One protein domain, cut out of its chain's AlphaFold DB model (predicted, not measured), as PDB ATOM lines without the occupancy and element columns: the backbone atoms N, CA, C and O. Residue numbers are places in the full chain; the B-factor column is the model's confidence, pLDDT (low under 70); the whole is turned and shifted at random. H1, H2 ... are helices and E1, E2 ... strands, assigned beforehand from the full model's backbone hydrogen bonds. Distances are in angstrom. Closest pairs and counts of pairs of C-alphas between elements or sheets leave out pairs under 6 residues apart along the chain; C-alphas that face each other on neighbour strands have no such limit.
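AT A GLANCE: This is residues 11 to 93 of the 316 residues of an uncharacterized protein of Eumeta variegata (UniProt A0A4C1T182). The model has two separate lobes set end to end: a loose one of strand E1, helix H1 and strand E2, and a tighter one in which helix H2 packs on the two-stranded hairpin of E3 and E4. E2 leads out of the first lobe, and residues 55 to 58 join it to H2 across the thin waist between the lobes. The printed part has 83 residues with two named helices and four named strands, in the order E1, H1, E2, H2, E3, E4; the class is mixed, helices and strands, and the one sheet, E3 - E4, is antiparallel. The whole is only just loose, close to extended, with a radius of gyration of the C-alphas of 17.3 A, and its elongated outline spans 48 by 27 by 22 A.

HOW THE PARTS SIT: E1, residues 11 to 14, and H1, residues 24 to 39, are apart. E2, residues 48 to 54, is near E1, with 11 pairs of C-alphas within 10 A. H1 and E2 are also near each other, with 6 such pairs and a closest approach of 8.4 A. E1 and E2 each pair with no named strand. H2, residues 59 to 77, is apart from E1, H1 and E2. H2 touches E3, residues 81 to 85; their closest C-alphas, those of Leu 72 and Ala 82, are 6.0 A apart. H2 also touches E4, residues 88 to 92; the closest C-alphas are those of Leu 68 and Leu 89, 6.6 A apart. E3 and E4 form a hairpin, antiparallel at 154 degrees, with N 83 and O 90 at 3.0 A and N 92 and O 81 at 2.8 A, both within hydrogen-bond range. Every O i to N i+4 pair is within hydrogen-bond range in H1, and 13 of 15 are in H2.

IN THESE COORDINATES: E1 begins at C-alpha 11 (-13.535, -28.134, -34.540) and measures 9.9 A from first to last C-alpha. H1 measures 21.7 A and E2 16.7 A. H2, the longest helix, measures 27.8 A from C-alpha 59 (5.832, -39.589, -31.369) to C-alpha 77, with a kink of 33 degrees near residue 68. E3 measures 13.1 A; E4 measures 12.6 A and ends at C-alpha 92 (12.087, -18.187, -16.535).

THE WHOLE: The C-alphas farthest apart, those of Asn 40 and Asp 93, are 49.9 A from each other. The printed part has no cut and no long link. The links E2 to H2, H2 to E3 and E3 to E4 are tight; those from E1 to H1 and from H1 to E2 are short. The mean pLDDT of the printed part is 91.5, and no printed residue is under 70.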
ATOM      1  N   ASN A  11     -14.927 -28.426 -34.211       86.81
ATOM      2  CA  ASN A  11     -13.535 -28.134 -34.540       86.81
ATOM      3  C   ASN A  11     -13.238 -28.682 -35.937       86.81
ATOM      4  O   ASN A  11     -13.599 -29.825 -36.221       86.81
ATOM      5  N   ILE A  12     -12.593 -27.882 -36.785       86.69
ATOM      6  CA  ILE A  12     -12.088 -28.300 -38.094       86.69
ATOM      7  C   ILE A  12     -10.564 -28.376 -37.977       86.69
ATOM      8  O   ILE A  12      -9.922 -27.445 -37.494       86.69
ATOM      9  N   ILE A  13      -9.990 -29.513 -38.361       87.75
ATOM     10  CA  ILE A  13      -8.540 -29.726 -38.371       87.75
ATOM     11  C   ILE A  13      -8.115 -29.801 -39.830       87.75
ATOM     12  O   ILE A  13      -8.658 -30.620 -40.573       87.75
ATOM     13  N   VAL A  14      -7.194 -28.924 -40.229       87.31
ATOM     14  CA  VAL A  14      -6.670 -28.841 -41.591       87.31
ATOM     15  C   VAL A  14      -5.207 -29.254 -41.565       87.31
ATOM     16  O   VAL A  14      -4.414 -28.689 -40.815       87.31
ATOM     17  N   PHE A  15      -4.885 -30.246 -42.389       87.75
ATOM     18  CA  PHE A  15      -3.532 -30.757 -42.584       87.75
ATOM     19  C   PHE A  15      -2.997 -30.287 -43.934       87.75
ATOM     20  O   PHE A  15      -3.772 -30.147 -44.883       87.75
ATOM     21  N   GLY A  16      -1.682 -30.092 -44.032       85.62
ATOM     22  CA  GLY A  16      -1.019 -29.788 -45.307       85.62
ATOM     23  C   GLY A  16      -1.316 -28.397 -45.873       85.62
ATOM     24  O   GLY A  16      -1.146 -28.182 -47.072       85.62
ATOM     25  N   LEU A  17      -1.763 -27.462 -45.031       87.69
ATOM     26  CA  LEU A  17      -1.848 -26.054 -45.399       87.69
ATOM     27  C   LEU A  17      -0.436 -25.459 -45.358       87.69
ATOM     28  O   LEU A  17       0.221 -25.485 -44.320       87.69
ATOM     29  N   GLU A  18       0.047 -24.942 -46.483       86.12
ATOM     30  CA  GLU A  18       1.350 -24.282 -46.525       86.12
ATOM     31  C   GLU A  18       1.230 -22.887 -45.896       86.12
ATOM     32  O   GLU A  18       0.688 -21.973 -46.507       86.12
ATOM     33  N   GLU A  19       1.730 -22.707 -44.671       84.38
ATOM     34  CA  GLU A  19       1.727 -21.398 -44.007       84.38
ATOM     35  C   GLU A  19       2.735 -20.449 -44.675       84.38
ATOM     36  O   GLU A  19       3.915 -20.417 -44.315       84.38
ATOM     37  N   ARG A  20       2.276 -19.656 -45.647       86.75
ATOM     38  CA  ARG A  20       3.084 -18.586 -46.264       86.75
ATOM     39  C   ARG A  20       2.963 -17.260 -45.518       86.75
ATOM     40  O   ARG A  20       3.867 -16.431 -45.568       86.75
ATOM     41  N   GLU A  21       1.850 -17.071 -44.817       83.50
ATOM     42  CA  GLU A  21       1.507 -15.834 -44.128       83.50
ATOM     43  C   GLU A  21       2.110 -15.757 -42.716       83.50
ATOM     44  O   GLU A  21       1.950 -16.648 -41.878       83.50
ATOM     45  N   GLU A  22       2.747 -14.629 -42.398       84.75
ATOM     46  CA  GLU A  22       3.275 -14.375 -41.050       84.75
ATOM     47  C   GLU A  22       2.159 -14.024 -40.049       84.75
ATOM     48  O   GLU A  22       2.304 -14.212 -38.836       84.75
ATOM     49  N   SER A  23       1.024 -13.524 -40.550       90.44
ATOM     50  CA  SER A  23      -0.086 -13.028 -39.737       90.44
ATOM     51  C   SER A  23      -1.192 -14.068 -39.547       90.44
ATOM     52  O   SER A  23      -1.494 -14.871 -40.426       90.44
ATOM     53  N   THR A  24      -1.861 -14.036 -38.392       88.50
ATOM     54  CA  THR A  24      -3.014 -14.913 -38.135       88.50
ATOM     55  C   THR A  24      -4.195 -14.602 -39.048       88.50
ATOM     56  O   THR A  24      -4.908 -15.518 -39.429       88.50
ATOM     57  N   SER A  25      -4.409 -13.333 -39.401       89.88
ATOM     58  CA  SER A  25      -5.473 -12.924 -40.324       89.88
ATOM     59  C   SER A  25      -5.219 -13.400 -41.751       89.88
ATOM     60  O   SER A  25      -6.162 -13.838 -42.397       89.88
ATOM     61  N   GLY A  26      -3.964 -13.358 -42.213       90.88
ATOM     62  CA  GLY A  26      -3.590 -13.871 -43.533       90.88
ATOM     63  C   GLY A  26      -3.889 -15.363 -43.648       90.88
ATOM     64  O   GLY A  26      -4.594 -15.776 -44.559       90.88
ATOM     65  N   LEU A  27      -3.490 -16.151 -42.641       89.38
ATOM     66  CA  LEU A  27      -3.808 -17.585 -42.600       89.38
ATOM     67  C   LEU A  27      -5.312 -17.878 -42.578       89.38
ATOM     68  O   LEU A  27      -5.751 -18.865 -43.160       89.38
ATOM     69  N   ILE A  28      -6.109 -17.051 -41.891       91.19
ATOM     70  CA  ILE A  28      -7.571 -17.200 -41.899       91.19
ATOM     71  C   ILE A  28      -8.105 -16.999 -43.307       91.19
ATOM     72  O   ILE A  28      -8.877 -17.831 -43.765       91.19
ATOM     73  N   GLN A  29      -7.695 -15.921 -43.973       91.94
ATOM     74  CA  GLN A  29      -8.154 -15.594 -45.320       91.94
ATOM     75  C   GLN A  29      -7.758 -16.679 -46.321       91.94
ATOM     76  O   GLN A  29      -8.597 -17.149 -47.078       91.94
ATOM     77  N   GLU A  30      -6.516 -17.157 -46.264       91.75
ATOM     78  CA  GLU A  30      -6.060 -18.255 -47.116       91.75
ATOM     79  C   GLU A  30      -6.868 -19.539 -46.861       91.75
ATOM     80  O   GLU A  30      -7.347 -20.185 -47.796       91.75
ATOM     81  N   ALA A  31      -7.104 -19.886 -45.592       91.25
ATOM     82  CA  ALA A  31      -7.918 -21.044 -45.245       91.25
ATOM     83  C   ALA A  31      -9.376 -20.894 -45.718       91.25
ATOM     84  O   ALA A  31      -9.937 -21.846 -46.265       91.25
ATOM     85  N   THR A  32     -10.008 -19.729 -45.534       93.19
ATOM     86  CA  THR A  32     -11.392 -19.489 -45.980       93.19
ATOM     87  C   THR A  32     -11.507 -19.503 -47.502       93.19
ATOM     88  O   THR A  32     -12.469 -20.069 -48.025       93.19
ATOM     89  N   GLU A  33     -10.514 -18.978 -48.224       93.06
ATOM     90  CA  GLU A  33     -10.432 -19.066 -49.683       93.06
ATOM     91  C   GLU A  33     -10.365 -20.518 -50.166       93.06
ATOM     92  O   GLU A  33     -11.114 -20.897 -51.070       93.06
ATOM     93  N   ILE A  34      -9.538 -21.359 -49.534       92.69
ATOM     94  CA  ILE A  34      -9.438 -22.791 -49.860       92.69
ATOM     95  C   ILE A  34     -10.760 -23.509 -49.571       92.69
ATOM     96  O   ILE A  34     -11.256 -24.253 -50.418       92.69
ATOM     97  N   PHE A  35     -11.384 -23.263 -48.415       93.38
ATOM     98  CA  PHE A  35     -12.678 -23.869 -48.081       93.38
ATOM     99  C   PHE A  35     -13.781 -23.488 -49.068       93.38
ATOM    100  O   PHE A  35     -14.598 -24.337 -49.444       93.38
ATOM    101  N   ASN A  36     -13.795 -22.233 -49.513       94.25
ATOM    102  CA  ASN A  36     -14.750 -21.762 -50.499       94.25
ATOM    103  C   ASN A  36     -14.472 -22.386 -51.876       94.25
ATOM    104  O   ASN A  36     -15.376 -22.903 -52.526       94.25
ATOM    105  N   LYS A  37     -13.210 -22.424 -52.303       94.75
ATOM    106  CA  LYS A  37     -12.830 -22.934 -53.623       94.75
ATOM    107  C   LYS A  37     -13.000 -24.449 -53.762       94.75
ATOM    108  O   LYS A  37     -13.552 -24.907 -54.761       94.75
ATOM    109  N   ASP A  38     -12.550 -25.216 -52.774       94.19
ATOM    110  CA  ASP A  38     -12.455 -26.676 -52.887       94.19
ATOM    111  C   ASP A  38     -13.703 -27.388 -52.358       94.19
ATOM    112  O   ASP A  38     -14.060 -28.469 -52.836       94.19
ATOM    113  N   ILE A  39     -14.369 -26.798 -51.359       92.06
ATOM    114  CA  ILE A  39     -15.491 -27.427 -50.647       92.06
ATOM    115  C   ILE A  39     -16.784 -26.603 -50.800       92.06
ATOM    116  O   ILE A  39     -17.862 -27.087 -50.452       92.06
ATOM    117  N   ASN A  40     -16.724 -25.400 -51.391       93.75
ATOM    118  CA  ASN A  40     -17.873 -24.501 -51.561       93.75
ATOM    119  C   ASN A  40     -18.565 -24.182 -50.224       93.75
ATOM    120  O   ASN A  40     -19.795 -24.140 -50.127       93.75
ATOM    121  N   ILE A  41     -17.758 -24.007 -49.172       92.31
ATOM    122  CA  ILE A  41     -18.209 -23.555 -47.855       92.31
ATOM    123  C   ILE A  41     -17.728 -22.122 -47.667       92.31
ATOM    124  O   ILE A  41     -16.529 -21.867 -47.600       92.31
ATOM    125  N   ASN A  42     -18.678 -21.201 -47.534       93.06
ATOM    126  CA  ASN A  42     -18.393 -19.842 -47.105       93.06
ATOM    127  C   ASN A  42     -18.288 -19.823 -45.575       93.06
ATOM    128  O   ASN A  42     -19.255 -20.188 -44.906       93.06
ATOM    129  N   ILE A  43     -17.124 -19.449 -45.044       92.12
ATOM    130  CA  ILE A  43     -16.886 -19.276 -43.607       92.12
ATOM    131  C   ILE A  43     -16.633 -17.792 -43.376       92.12
ATOM    132  O   ILE A  43     -15.702 -17.232 -43.952       92.12
ATOM    133  N   GLU A  44     -17.458 -17.163 -42.547       90.94
ATOM    134  CA  GLU A  44     -17.324 -15.738 -42.235       90.94
ATOM    135  C   GLU A  44     -16.453 -15.533 -40.985       90.94
ATOM    136  O   GLU A  44     -16.426 -16.373 -40.082       90.94
ATOM    137  N   ASP A  45     -15.750 -14.399 -40.894       88.00
ATOM    138  CA  ASP A  45     -14.756 -14.145 -39.835       88.00
ATOM    139  C   ASP A  45     -15.319 -14.297 -38.410       88.00
ATOM    140  O   ASP A  45     -14.617 -14.732 -37.498       88.00
ATOM    141  N   TYR A  46     -16.599 -13.976 -38.200       89.12
ATOM    142  CA  TYR A  46     -17.253 -14.099 -36.891       89.12
ATOM    143  C   TYR A  46     -17.661 -15.535 -36.530       89.12
ATOM    144  O   TYR A  46     -18.061 -15.788 -35.391       89.12
ATOM    145  N   GLU A  47     -17.614 -16.474 -37.477       89.06
ATOM    146  CA  GLU A  47     -17.871 -17.895 -37.218       89.06
ATOM    147  C   GLU A  47     -16.640 -18.585 -36.618       89.06
ATOM    148  O   GLU A  47     -16.764 -19.616 -35.940       89.06
ATOM    149  N   ILE A  48     -15.463 -17.992 -36.826       89.50
ATOM    150  CA  ILE A  48     -14.178 -18.467 -36.330       89.50
ATOM    151  C   ILE A  48     -13.947 -17.898 -34.928       89.50
ATOM    152  O   ILE A  48     -13.700 -16.712 -34.737       89.50
ATOM    153  N   ASN A  49     -14.006 -18.766 -33.918       88.12
ATOM    154  CA  ASN A  49     -13.800 -18.346 -32.526       88.12
ATOM    155  C   ASN A  49     -12.326 -18.374 -32.126       88.12
ATOM    156  O   ASN A  49     -11.828 -17.465 -31.464       88.12
ATOM    157  N   THR A  50     -11.649 -19.472 -32.457       87.19
ATOM    158  CA  THR A  50     -10.278 -19.739 -32.020       87.19
ATOM    159  C   THR A  50      -9.525 -20.541 -33.063       87.19
ATOM    160  O   THR A  50     -10.084 -21.436 -33.704       87.19
ATOM    161  N   ILE A  51      -8.240 -20.238 -33.193       88.25
ATOM    162  CA  ILE A  51      -7.329 -20.901 -34.122       88.25
ATOM    163  C   ILE A  51      -6.133 -21.380 -33.325       88.25
ATOM    164  O   ILE A  51      -5.613 -20.657 -32.471       88.25
ATOM    165  N   TYR A  52      -5.707 -22.602 -33.609       87.25
ATOM    166  CA  TYR A  52      -4.528 -23.193 -33.001       87.25
ATOM    167  C   TYR A  52      -3.611 -23.693 -34.106       87.25
ATOM    168  O   TYR A  52      -4.052 -24.440 -34.971       87.25
ATOM    169  N   ARG A  53      -2.332 -23.318 -34.055       86.69
ATOM    170  CA  ARG A  53      -1.294 -23.977 -34.849       86.69
ATOM    171  C   ARG A  53      -0.845 -25.218 -34.088       86.69
ATOM    172  O   ARG A  53      -0.452 -25.114 -32.921       86.69
ATOM    173  N   ILE A  54      -0.982 -26.383 -34.702       84.81
ATOM    174  CA  ILE A  54      -0.417 -27.624 -34.196       84.81
ATOM    175  C   ILE A  54       0.947 -27.800 -34.847       84.81
ATOM    176  O   ILE A  54       1.099 -27.767 -36.062       84.81
ATOM    177  N   GLU A  55       1.953 -28.000 -34.010       82.75
ATOM    178  CA  GLU A  55       3.269 -28.392 -34.486       82.75
ATOM    179  C   GLU A  55       3.323 -29.912 -34.671       82.75
ATOM    180  O   GLU A  55       2.988 -30.672 -33.751       82.75
ATOM    181  N   ASP A  56       3.821 -30.333 -35.832       83.81
ATOM    182  CA  ASP A  56       4.081 -31.732 -36.150       83.81
ATOM    183  C   ASP A  56       5.345 -32.223 -35.453       83.81
ATOM    184  O   ASP A  56       6.479 -32.086 -35.920       83.81
ATOM    185  N   TYR A  57       5.150 -32.809 -34.276       88.12
ATOM    186  CA  TYR A  57       6.220 -33.439 -33.518       88.12
ATOM    187  C   TYR A  57       6.232 -34.955 -33.705       88.12
ATOM    188  O   TYR A  57       5.193 -35.611 -33.786       88.12
ATOM    189  N   THR A  58       7.428 -35.544 -33.659       93.50
ATOM    190  CA  THR A  58       7.582 -37.002 -33.630       93.50
ATOM    191  C   THR A  58       6.922 -37.602 -32.382       93.50
ATOM    192  O   THR A  58       6.807 -36.959 -31.333       93.50
ATOM    193  N   LYS A  59       6.509 -38.876 -32.470       92.50
ATOM    194  CA  LYS A  59       5.832 -39.589 -31.369       92.50
ATOM    195  C   LYS A  59       6.628 -39.534 -30.057       92.50
ATOM    196  O   LYS A  59       6.052 -39.262 -29.006       92.50
ATOM    197  N   GLU A  60       7.949 -39.683 -30.134       93.81
ATOM    198  CA  GLU A  60       8.852 -39.603 -28.978       93.81
ATOM    199  C   GLU A  60       8.803 -38.234 -28.277       93.81
ATOM    200  O   GLU A  60       8.796 -38.144 -27.047       93.81
ATOM    201  N   VAL A  61       8.738 -37.146 -29.049       94.75
ATOM    202  CA  VAL A  61       8.655 -35.780 -28.511       94.75
ATOM    203  C   VAL A  61       7.293 -35.541 -27.864       94.75
ATOM    204  O   VAL A  61       7.220 -34.932 -26.794       94.75
ATOM    205  N   LEU A  62       6.214 -36.062 -28.453       92.44
ATOM    206  CA  LEU A  62       4.869 -35.963 -27.879       92.44
ATOM    207  C   LEU A  62       4.767 -36.670 -26.520       92.44
ATOM    208  O   LEU A  62       4.172 -36.120 -25.590       92.44
ATOM    209  N   GLU A  63       5.372 -37.849 -26.370       93.88
ATOM    210  CA  GLU A  63       5.417 -38.574 -25.094       93.88
ATOM    211  C   GLU A  63       6.206 -37.807 -24.027       93.88
ATOM    212  O   GLU A  63       5.695 -37.578 -22.926       93.88
ATOM    213  N   LYS A  64       7.399 -37.301 -24.371       95.81
ATOM    214  CA  LYS A  64       8.189 -36.440 -23.474       95.81
ATOM    215  C   LYS A  64       7.403 -35.200 -23.046       95.81
ATOM    216  O   LYS A  64       7.377 -34.861 -21.862       95.81
ATOM    217  N   ARG A  65       6.703 -34.536 -23.975       95.00
ATOM    218  CA  ARG A  65       5.881 -33.352 -23.669       95.00
ATOM    219  C   ARG A  65       4.733 -33.673 -22.718       95.00
ATOM    220  O   ARG A  65       4.492 -32.874 -21.815       95.00
ATOM    221  N   LYS A  66       4.057 -34.819 -22.861       93.38
ATOM    222  CA  LYS A  66       3.004 -35.248 -21.919       93.38
ATOM    223  C   LYS A  66       3.542 -35.370 -20.491       93.38
ATOM    224  O   LYS A  66       2.896 -34.891 -19.564       93.38
ATOM    225  N   LEU A  67       4.741 -35.927 -20.315       95.06
ATOM    226  CA  LEU A  67       5.391 -36.022 -19.001       95.06
ATOM    227  C   LEU A  67       5.791 -34.642 -18.452       95.06
ATOM    228  O   LEU A  67       5.578 -34.340 -17.276       95.06
ATOM    229  N   LEU A  68       6.337 -33.774 -19.307       96.69
ATOM    230  CA  LEU A  68       6.756 -32.426 -18.918       96.69
ATOM    231  C   LEU A  68       5.584 -31.489 -18.599       96.69
ATOM    232  O   LEU A  68       5.766 -30.547 -17.829       96.69
ATOM    233  N   GLN A  69       4.387 -31.736 -19.137       94.94
ATOM    234  CA  GLN A  69       3.196 -30.939 -18.825       94.94
ATOM    235  C   GLN A  69       2.854 -30.954 -17.331       94.94
ATOM    236  O   GLN A  69       2.420 -29.927 -16.808       94.94
ATOM    237  N   THR A  70       3.070 -32.074 -16.636       95.31
ATOM    238  CA  THR A  70       2.840 -32.164 -15.186       95.31
ATOM    239  C   THR A  70       3.792 -31.240 -14.431       95.31
ATOM    240  O   THR A  70       3.341 -30.363 -13.697       95.31
ATOM    241  N   ARG A  71       5.098 -31.329 -14.717       95.94
ATOM    242  CA  ARG A  71       6.119 -30.448 -14.118       95.94
ATOM    243  C   ARG A  71       5.882 -28.974 -14.450       95.94
ATOM    244  O   ARG A  71       6.036 -28.109 -13.600       95.94
ATOM    245  N   LEU A  72       5.450 -28.675 -15.674       97.06
ATOM    246  CA  LEU A  72       5.109 -27.315 -16.089       97.06
ATOM    247  C   LEU A  72       3.949 -26.730 -15.271       97.06
ATOM    248  O   LEU A  72       3.979 -25.545 -14.940       97.06
ATOM    249  N   LYS A  73       2.930 -27.533 -14.936       96.19
ATOM    250  CA  LYS A  73       1.834 -27.089 -14.061       96.19
ATOM    251  C   LYS A  73       2.339 -26.802 -12.650       96.19
ATOM    252  O   LYS A  73       1.981 -25.764 -12.104       96.19
ATOM    253  N   GLU A  74       3.194 -27.661 -12.100       95.69
ATOM    254  CA  GLU A  74       3.804 -27.455 -10.780       95.69
ATOM    255  C   GLU A  74       4.612 -26.153 -10.728       95.69
ATOM    256  O   GLU A  74       4.415 -25.345  -9.824       95.69
ATOM    257  N   GLU A  75       5.462 -25.893 -11.725       95.44
ATOM    258  CA  GLU A  75       6.240 -24.650 -11.799       95.44
ATOM    259  C   GLU A  75       5.345 -23.407 -11.909       95.44
ATOM    260  O   GLU A  75       5.578 -22.407 -11.226       95.44
ATOM    261  N   ARG A  76       4.256 -23.478 -12.687       95.62
ATOM    262  CA  ARG A  76       3.269 -22.388 -12.762       95.62
ATOM    263  C   ARG A  76       2.534 -22.172 -11.442       95.62
ATOM    264  O   ARG A  76       2.281 -21.027 -11.080       95.62
ATOM    265  N   MET A  77       2.215 -23.240 -10.710       94.88
ATOM    266  CA  MET A  77       1.586 -23.147  -9.387       94.88
ATOM    267  C   MET A  77       2.516 -22.543  -8.333       94.88
ATOM    268  O   MET A  77       2.045 -21.819  -7.463       94.88
ATOM    269  N   LYS A  78       3.831 -22.776  -8.437       95.81
ATOM    270  CA  LYS A  78       4.845 -22.103  -7.604       95.81
ATOM    271  C   LYS A  78       4.975 -20.603  -7.910       95.81
ATOM    272  O   LYS A  78       5.640 -19.891  -7.166       95.81
ATOM    273  N   GLY A  79       4.350 -20.120  -8.989       93.00
ATOM    274  CA  GLY A  79       4.429 -18.731  -9.443       93.00
ATOM    275  C   GLY A  79       5.570 -18.453 -10.428       93.00
ATOM    276  O   GLY A  79       5.800 -17.293 -10.776       93.00
ATOM    277  N   ASN A  80       6.270 -19.487 -10.906       94.94
ATOM    278  CA  ASN A  80       7.324 -19.336 -11.908       94.94
ATOM    279  C   ASN A  80       6.728 -19.227 -13.319       94.94
ATOM    280  O   ASN A  80       5.736 -19.882 -13.657       94.94
ATOM    281  N   PHE A  81       7.358 -18.432 -14.189       92.69
ATOM    282  CA  PHE A  81       6.961 -18.369 -15.594       92.69
ATOM    283  C   PHE A  81       7.596 -19.532 -16.364       92.69
ATOM    284  O   PHE A  81       8.754 -19.460 -16.772       92.69
ATOM    285  N   ALA A  82       6.842 -20.615 -16.565       96.25
ATOM    286  CA  ALA A  82       7.316 -21.811 -17.262       96.25
ATOM    287  C   ALA A  82       6.559 -22.094 -18.573       96.25
ATOM    288  O   ALA A  82       5.322 -21.998 -18.643       96.25
ATOM    289  N   TYR A  83       7.301 -22.492 -19.609       95.25
ATOM    290  CA  TYR A  83       6.769 -22.899 -20.913       95.25
ATOM    291  C   TYR A  83       7.556 -24.074 -21.511       95.25
ATOM    292  O   TYR A  83       8.713 -24.314 -21.172       95.25
ATOM    293  N   LEU A  84       6.902 -24.833 -22.394       95.00
ATOM    294  CA  LEU A  84       7.528 -25.925 -23.138       95.00
ATOM    295  C   LEU A  84       8.059 -25.399 -24.469       95.00
ATOM    296  O   LEU A  84       7.331 -24.725 -25.194       95.00
ATOM    297  N   LYS A  85       9.303 -25.747 -24.800       94.12
ATOM    298  CA  LYS A  85       9.901 -25.529 -26.119       94.12
ATOM    299  C   LYS A  85      10.418 -26.869 -26.631       94.12
ATOM    300  O   LYS A  85      11.357 -27.418 -26.060       94.12
ATOM    301  N   TYR A  86       9.791 -27.393 -27.686       91.25
ATOM    302  CA  TYR A  86      10.054 -28.736 -28.215       91.25
ATOM    303  C   TYR A  86       9.953 -29.825 -27.125       91.25
ATOM    304  O   TYR A  86       8.861 -30.032 -26.596       91.25
ATOM    305  N   ASP A  87      11.056 -30.471 -26.741       93.88
ATOM    306  CA  ASP A  87      11.146 -31.509 -25.708       93.88
ATOM    307  C   ASP A  87      11.699 -31.001 -24.362       93.88
ATOM    308  O   ASP A  87      12.077 -31.796 -23.503       93.88
ATOM    309  N   LYS A  88      11.753 -29.677 -24.160       95.75
ATOM    310  CA  LYS A  88      12.377 -29.054 -22.982       95.75
ATOM    311  C   LYS A  88      11.401 -28.162 -22.230       95.75
ATOM    312  O   LYS A  88      10.643 -27.396 -22.827       95.75
ATOM    313  N   LEU A  89      11.469 -28.225 -20.901       96.50
ATOM    314  CA  LEU A  89      10.806 -27.282 -20.005       96.50
ATOM    315  C   LEU A  89      11.747 -26.107 -19.739       96.50
ATOM    316  O   LEU A  89      12.843 -26.300 -19.219       96.50
ATOM    317  N   VAL A  90      11.313 -24.899 -20.082       95.75
ATOM    318  CA  VAL A  90      12.044 -23.664 -19.798       95.75
ATOM    319  C   VAL A  90      11.325 -22.939 -18.668       95.75
ATOM    320  O   VAL A  90      10.165 -22.552 -18.814       95.75
ATOM    321  N   VAL A  91      12.019 -22.761 -17.545       96.31
ATOM    322  CA  VAL A  91      11.552 -21.965 -16.405       96.31
ATOM    323  C   VAL A  91      12.294 -20.637 -16.448       96.31
ATOM    324  O   VAL A  91      13.522 -20.603 -16.455       96.31
ATOM    325  N   LYS A  92      11.548 -19.542 -16.567       93.00
ATOM    326  CA  LYS A  92      12.087 -18.187 -16.535       93.00
ATOM    327  C   LYS A  92      11.908 -17.648 -15.127       93.00
ATOM    328  O   LYS A  92      10.780 -17.440 -14.678       93.00
ATOM    329  N   ASP A  93      13.025 -17.393 -14.464       82.38
ATOM    330  CA  ASP A  93      13.010 -16.782 -13.145       82.38
ATOM    331  C   ASP A  93      12.546 -15.330 -13.260       82.38
ATOM    332  O   ASP A  93      13.063 -14.542 -14.061       82.38
TER     333      ASP A  93